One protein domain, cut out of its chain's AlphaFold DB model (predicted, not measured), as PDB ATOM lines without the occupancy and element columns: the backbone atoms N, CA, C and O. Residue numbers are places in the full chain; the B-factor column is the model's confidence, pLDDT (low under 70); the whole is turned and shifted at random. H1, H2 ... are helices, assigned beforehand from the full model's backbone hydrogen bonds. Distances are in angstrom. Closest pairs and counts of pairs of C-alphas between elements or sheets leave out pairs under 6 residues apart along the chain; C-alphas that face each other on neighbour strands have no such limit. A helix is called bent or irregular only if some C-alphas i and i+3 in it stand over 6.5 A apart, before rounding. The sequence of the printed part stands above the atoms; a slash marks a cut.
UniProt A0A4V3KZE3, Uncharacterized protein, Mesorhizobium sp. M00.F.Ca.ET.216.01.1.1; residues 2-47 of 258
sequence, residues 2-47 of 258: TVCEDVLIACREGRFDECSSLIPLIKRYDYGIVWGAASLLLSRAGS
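Overview. This is residues 2 to 47 of the 258 residues of an uncharacterized protein of Mesorhizobium sp. M00.F.Ca.ET.216.01.1.1 (UniProt A0A4V3KZE3). Three helices stand side by side in a small up-and-down bundle, each running against the one before it, with their centres at the corners of a triangle. H1 and H3 run the same way and H2 runs back between them in the chain; the turn at residues 28 to 33 sticks out at one end. The printed part has 46 residues with three named helices, H1, H2 and H3 in that order, and no named strand; the class is all helix. The whole is compact, with a radius of gyration of the C-alphas of 9.6 A, and elongated, with spans of 28 by 18 by 14 A.

Along the chain. H1 takes residues 2 to 12, from C-alpha 2 at (-30.607, 52.353, 31.809), and is 15.4 A long from first to last C-alpha. H2, residues 16 to 28, is 21.1 A long; it is neither bent nor irregular, but only just: C-alphas 21 and 24 are 6.1 A apart. H3, residues 32 to 45, is 19.5 A long and ends with C-alpha 45 at (-43.909, 48.952, 42.081).

Arrangement. H1 and H2 form a helical hairpin and touch, closest at the C-alphas of Val 7 and Glu 18, 5.7 A apart, at a shallow tilt of 21 degrees, opposite ways. H2 and H3 form a second helical hairpin and touch, closest at the C-alphas of Leu 22 and Ala 38, 5.9 A apart, also at a shallow tilt of 21 degrees, opposite ways. H1 and H3 touch, closest at the C-alphas of Cys 4 and Ala 38, 6.6 A apart, at a shallow tilt of 14 degrees, the same way. In H1 and H3 every O i to N i+4 pair is within hydrogen-bond range; in H2 3 of 9 are, beside 8 of 10 O i to N i+3 pairs.

Size, cuts and confidence. The two C-alphas farthest apart, those of Glu 13 and Asp 30, are 28.4 A apart. The printed part has no cut, and both links are tight. Mean pLDDT of the printed part is 95.6, and no printed residue is under 70.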
ATOM      1  N   THR A   2     -29.715  51.202  32.072       83.62
ATOM      2  CA  THR A   2     -30.607  52.353  31.809       83.62
ATOM      3  C   THR A   2     -32.103  52.028  31.897       83.62
ATOM      4  O   THR A   2     -32.838  52.780  32.507       83.62
ATOM      5  N   VAL A   3     -32.555  50.865  31.405       89.31
ATOM      6  CA  VAL A   3     -33.987  50.494  31.458       89.31
ATOM      7  C   VAL A   3     -34.534  50.418  32.891       89.31
ATOM      8  O   VAL A   3     -35.624  50.912  33.143       89.31
ATOM      9  N   CYS A   4     -33.801  49.833  33.847       92.00
ATOM     10  CA  CYS A   4     -34.276  49.769  35.236       92.00
ATOM     11  C   CYS A   4     -34.311  51.161  35.883       92.00
ATOM     12  O   CYS A   4     -35.214  51.450  36.660       92.00
ATOM     13  N   GLU A   5     -33.350  52.024  35.546       94.44
ATOM     14  CA  GLU A   5     -33.309  53.414  36.016       94.44
ATOM     15  C   GLU A   5     -34.477  54.227  35.441       94.44
ATOM     16  O   GLU A   5     -35.170  54.912  36.191       94.44
ATOM     17  N   ASP A   6     -34.750  54.091  34.142       96.81
ATOM     18  CA  ASP A   6     -35.867  54.751  33.460       96.81
ATOM     19  C   ASP A   6     -37.214  54.320  34.067       96.81
ATOM     20  O   ASP A   6     -38.069  55.161  34.360       96.81
ATOM     21  N   VAL A   7     -37.385  53.017  34.330       97.50
ATOM     22  CA  VAL A   7     -38.581  52.475  34.994       97.50
ATOM     23  C   VAL A   7     -38.700  52.985  36.427       97.50
ATOM     24  O   VAL A   7     -39.789  53.388  36.828       97.50
ATOM     25  N   LEU A   8     -37.606  53.019  37.196       97.25
ATOM     26  CA  LEU A   8     -37.608  53.579  38.550       97.25
ATOM     27  C   LEU A   8     -38.065  55.043  38.534       97.25
ATOM     28  O   LEU A   8     -38.964  55.405  39.289       97.25
ATOM     29  N   ILE A   9     -37.485  55.873  37.661       97.56
ATOM     30  CA  ILE A   9     -37.862  57.287  37.514       97.56
ATOM     31  C   ILE A   9     -39.348  57.409  37.168       97.56
ATOM     32  O   ILE A   9     -40.058  58.201  37.781       97.56
ATOM     33  N   ALA A  10     -39.845  56.593  36.238       97.94
ATOM     34  CA  ALA A  10     -41.254  56.608  35.869       97.94
ATOM     35  C   ALA A  10     -42.185  56.190  37.022       97.94
ATOM     36  O   ALA A  10     -43.196  56.853  37.259       97.94
ATOM     37  N   CYS A  11     -41.832  55.147  37.777       97.94
ATOM     38  CA  CYS A  11     -42.620  54.683  38.923       97.94
ATOM     39  C   CYS A  11     -42.666  55.721  40.048       97.94
ATOM     40  O   CYS A  11     -43.709  55.889  40.675       97.94
ATOM     41  N   ARG A  12     -41.576  56.472  40.267       97.69
ATOM     42  CA  ARG A  12     -41.551  57.600  41.216       97.69
ATOM     43  C   ARG A  12     -42.528  58.717  40.851       97.69
ATOM     44  O   ARG A  12     -42.912  59.484  41.721       97.69
ATOM     45  N   GLU A  13     -42.924  58.801  39.583       97.81
ATOM     46  CA  GLU A  13     -43.923  59.744  39.070       97.81
ATOM     47  C   GLU A  13     -45.319  59.094  38.920       97.81
ATOM     48  O   GLU A  13     -46.199  59.652  38.263       97.81
ATOM     49  N   GLY A  14     -45.524  57.896  39.488       97.69
ATOM     50  CA  GLY A  14     -46.793  57.160  39.460       97.69
ATOM     51  C   GLY A  14     -47.095  56.428  38.146       97.69
ATOM     52  O   GLY A  14     -48.214  55.952  37.950       97.69
ATOM     53  N   ARG A  15     -46.131  56.321  37.219       98.00
ATOM     54  CA  ARG A  15     -46.297  55.598  35.942       98.00
ATOM     55  C   ARG A  15     -45.901  54.126  36.071       98.00
ATOM     56  O   ARG A  15     -44.850  53.708  35.592       98.00
ATOM     57  N   PHE A  16     -46.763  53.333  36.698       98.25
ATOM     58  CA  PHE A  16     -46.489  51.921  37.004       98.25
ATOM     59  C   PHE A  16     -46.536  50.967  35.804       98.25
ATOM     60  O   PHE A  16     -45.923  49.901  35.844       98.25
ATOM     61  N   ASP A  17     -47.206  51.343  34.711       97.75
ATOM     62  CA  ASP A  17     -47.273  50.510  33.500       97.75
ATOM     63  C   ASP A  17     -45.886  50.244  32.880       97.75
ATOM     64  O   ASP A  17     -45.673  49.212  32.234       97.75
ATOM     65  N   GLU A  18     -44.913  51.124  33.140       97.69
ATOM     66  CA  GLU A  18     -43.528  50.988  32.674       97.69
ATOM     67  C   GLU A  18     -42.823  49.755  33.258       97.69
ATOM     68  O   GLU A  18     -41.921  49.204  32.620       97.69
ATOM     69  N   CYS A  19     -43.269  49.236  34.413       98.06
ATOM     70  CA  CYS A  19     -42.745  47.992  34.986       98.06
ATOM     71  C   CYS A  19     -42.872  46.795  34.030       98.06
ATOM     72  O   CYS A  19     -42.059  45.874  34.093       98.06
ATOM     73  N   SER A  20     -43.841  46.804  33.109       97.81
ATOM     74  CA  SER A  20     -44.014  45.729  32.120       97.81
ATOM     75  C   SER A  20     -42.794  45.551  31.204       97.81
ATOM     76  O   SER A  20     -42.521  44.440  30.746       97.81
ATOM     77  N   SER A  21     -42.004  46.610  30.990       97.62
ATOM     78  CA  SER A  21     -40.773  46.569  30.189       97.62
ATOM     79  C   SER A  21     -39.644  45.750  30.834       97.62
ATOM     80  O   SER A  21     -38.727  45.302  30.138       97.62
ATOM     81  N   LEU A  22     -39.725  45.490  32.144       97.88
ATOM     82  CA  LEU A  22     -38.734  44.704  32.878       97.88
ATOM     83  C   LEU A  22     -38.808  43.209  32.534       97.88
ATOM     84  O   LEU A  22     -37.781  42.541  32.487       97.88
ATOM     85  N   ILE A  23     -39.990  42.679  32.212       97.75
ATOM     86  CA  ILE A  23     -40.180  41.258  31.872       97.75
ATOM     87  C   ILE A  23     -39.354  40.842  30.634       97.75
ATOM     88  O   ILE A  23     -38.563  39.897  30.733       97.75
ATOM     89  N   PRO A  24     -39.464  41.511  29.464       96.50
ATOM     90  CA  PRO A  24     -38.630  41.174  28.313       96.50
ATOM     91  C   PRO A  24     -37.145  41.489  28.542       96.50
ATOM     92  O   PRO A  24     -36.296  40.846  27.925       96.50
ATOM     93  N   LEU A  25     -36.812  42.446  29.420       95.81
ATOM     94  CA  LEU A  25     -35.427  42.729  29.800       95.81
ATOM     95  C   LEU A  25     -34.802  41.526  30.516       95.81
ATOM     96  O   LEU A  25     -33.736  41.076  30.097       95.81
ATOM     97  N   ILE A  26     -35.484  40.990  31.532       95.94
ATOM     98  CA  ILE A  26     -35.048  39.802  32.274       95.94
ATOM     99  C   ILE A  26     -34.863  38.619  31.316       95.94
ATOM    100  O   ILE A  26     -33.793  38.022  31.270       95.94
ATOM    101  N   LYS A  27     -35.864  38.330  30.472       94.00
ATOM    102  CA  LYS A  27     -35.789  37.223  29.499       94.00
ATOM    103  C   LYS A  27     -34.606  37.322  28.545       94.00
ATOM    104  O   LYS A  27     -34.067  36.315  28.101       94.00
ATOM    105  N   ARG A  28     -34.253  38.545  28.154       94.56
ATOM    106  CA  ARG A  28     -33.160  38.789  27.213       94.56
ATOM    107  C   ARG A  28     -31.793  38.671  27.878       94.56
ATOM    108  O   ARG A  28     -30.833  38.287  27.210       94.56
ATOM    109  N   TYR A  29     -31.694  39.076  29.136       90.25
ATOM    110  CA  TYR A  29     -30.440  39.194  29.862       90.25
ATOM    111  C   TYR A  29     -30.493  38.309  31.101       90.25
ATOM    112  O   TYR A  29     -30.828  38.773  32.188       90.25
ATOM    113  N   ASP A  30     -30.100  37.053  30.918       83.00
ATOM    114  CA  ASP A  30     -29.996  36.066  31.991       83.00
ATOM    115  C   ASP A  30     -28.752  36.317  32.864       83.00
ATOM    116  O   ASP A  30     -27.749  35.607  32.827       83.00
ATOM    117  N   TYR A  31     -28.777  37.439  33.582       90.56
ATOM    118  CA  TYR A  31     -27.725  37.879  34.490       90.56
ATOM    119  C   TYR A  31     -28.341  38.201  35.848       90.56
ATOM    120  O   TYR A  31     -29.279  38.994  35.930       90.56
ATOM    121  N   GLY A  32     -27.757  37.668  36.926       90.88
ATOM    122  CA  GLY A  32     -28.278  37.843  38.288       90.88
ATOM    123  C   GLY A  32     -28.480  39.305  38.713       90.88
ATOM    124  O   GLY A  32     -29.442  39.610  39.403       90.88
ATOM    125  N   ILE A  33     -27.644  40.239  38.240       92.94
ATOM    126  CA  ILE A  33     -27.815  41.680  38.519       92.94
ATOM    127  C   ILE A  33     -29.092  42.239  37.868       92.94
ATOM    128  O   ILE A  33     -29.764  43.083  38.458       92.94
ATOM    129  N   VAL A  34     -29.429  41.787  36.654       94.69
ATOM    130  CA  VAL A  34     -30.651  42.222  35.958       94.69
ATOM    131  C   VAL A  34     -31.875  41.657  36.662       94.69
ATOM    132  O   VAL A  34     -32.805  42.416  36.919       94.69
ATOM    133  N   TRP A  35     -31.837  40.372  37.024       95.69
ATOM    134  CA  TRP A  35     -32.863  39.741  37.850       95.69
ATOM    135  C   TRP A  35     -33.064  40.498  39.160       95.69
ATOM    136  O   TRP A  35     -34.155  41.003  39.386       95.69
ATOM    137  N   GLY A  36     -32.010  40.713  39.950       95.06
ATOM    138  CA  GLY A  36     -32.104  41.419  41.229       95.06
ATOM    139  C   GLY A  36     -32.724  42.813  41.121       95.06
ATOM    140  O   GLY A  36     -33.672  43.129  41.839       95.06
ATOM    141  N   ALA A  37     -32.245  43.641  40.186       95.38
ATOM    142  CA  ALA A  37     -32.778  44.991  40.005       95.38
ATOM    143  C   ALA A  37     -34.240  44.988  39.522       95.38
ATOM    144  O   ALA A  37     -35.060  45.771  40.003       95.38
ATOM    145  N   ALA A  38     -34.573  44.114  38.571       97.38
ATOM    146  CA  ALA A  38     -35.915  44.044  38.011       97.38
ATOM    147  C   ALA A  38     -36.920  43.430  38.997       97.38
ATOM    148  O   ALA A  38     -38.022  43.952  39.127       97.38
ATOM    149  N   SER A  39     -36.538  42.385  39.730       97.06
ATOM    150  CA  SER A  39     -37.337  41.758  40.788       97.06
ATOM    151  C   SER A  39     -37.629  42.720  41.935       97.06
ATOM    152  O   SER A  39     -38.765  42.779  42.409       97.06
ATOM    153  N   LEU A  40     -36.654  43.539  42.342       95.94
ATOM    154  CA  LEU A  40     -36.882  44.572  43.352       95.94
ATOM    155  C   LEU A  40     -37.926  45.598  42.881       95.94
ATOM    156  O   LEU A  40     -38.870  45.897  43.607       95.94
ATOM    157  N   LEU A  41     -37.809  46.101  41.650       97.62
ATOM    158  CA  LEU A  41     -38.793  47.046  41.107       97.62
ATOM    159  C   LEU A  41     -40.167  46.402  40.890       97.62
ATOM    160  O   LEU A  41     -41.179  47.001  41.234       97.62
ATOM    161  N   LEU A  42     -40.226  45.184  40.350       98.44
ATOM    162  CA  LEU A  42     -41.485  44.475  40.107       98.44
ATOM    163  C   LEU A  42     -42.219  44.161  41.411       98.44
ATOM    164  O   LEU A  42     -43.426  44.375  41.485       98.44
ATOM    165  N   SER A  43     -41.512  43.700  42.444       97.88
ATOM    166  CA  SER A  43     -42.126  43.413  43.743       97.88
ATOM    167  C   SER A  43     -42.662  44.679  44.417       97.88
ATOM    168  O   SER A  43     -43.755  44.652  44.976       97.88
ATOM    169  N   ARG A  44     -41.944  45.806  44.331       97.62
ATOM    170  CA  ARG A  44     -42.322  47.042  45.035       97.62
ATOM    171  C   ARG A  44     -43.240  47.983  44.259       97.62
ATOM    172  O   ARG A  44     -44.005  48.690  44.895       97.62
ATOM    173  N   ALA A  45     -43.171  48.008  42.929       98.19
ATOM    174  CA  ALA A  45     -43.909  48.952  42.081       98.19
ATOM    175  C   ALA A  45     -44.815  48.275  41.035       98.19
ATOM    176  O   ALA A  45     -45.680  48.926  40.451       98.19
ATOM    177  N   GLY A  46     -44.637  46.975  40.778       98.00
ATOM    178  CA  GLY A  46     -45.434  46.246  39.796       98.00
ATOM    179  C   GLY A  46     -46.867  46.011  40.272       98.00
ATOM    180  O   GLY A  46     -47.096  45.474  41.360       98.00
ATOM    181  N   SER A  47     -47.844  46.354  39.431       98.06
ATOM    182  CA  SER A  47     -49.251  46.013  39.670       98.06
ATOM    183  C   SER A  47     -49.492  44.504  39.602       98.06
ATOM    184  O   SER A  47     -48.744  43.759  38.961       98.06
TER     185      SER A  47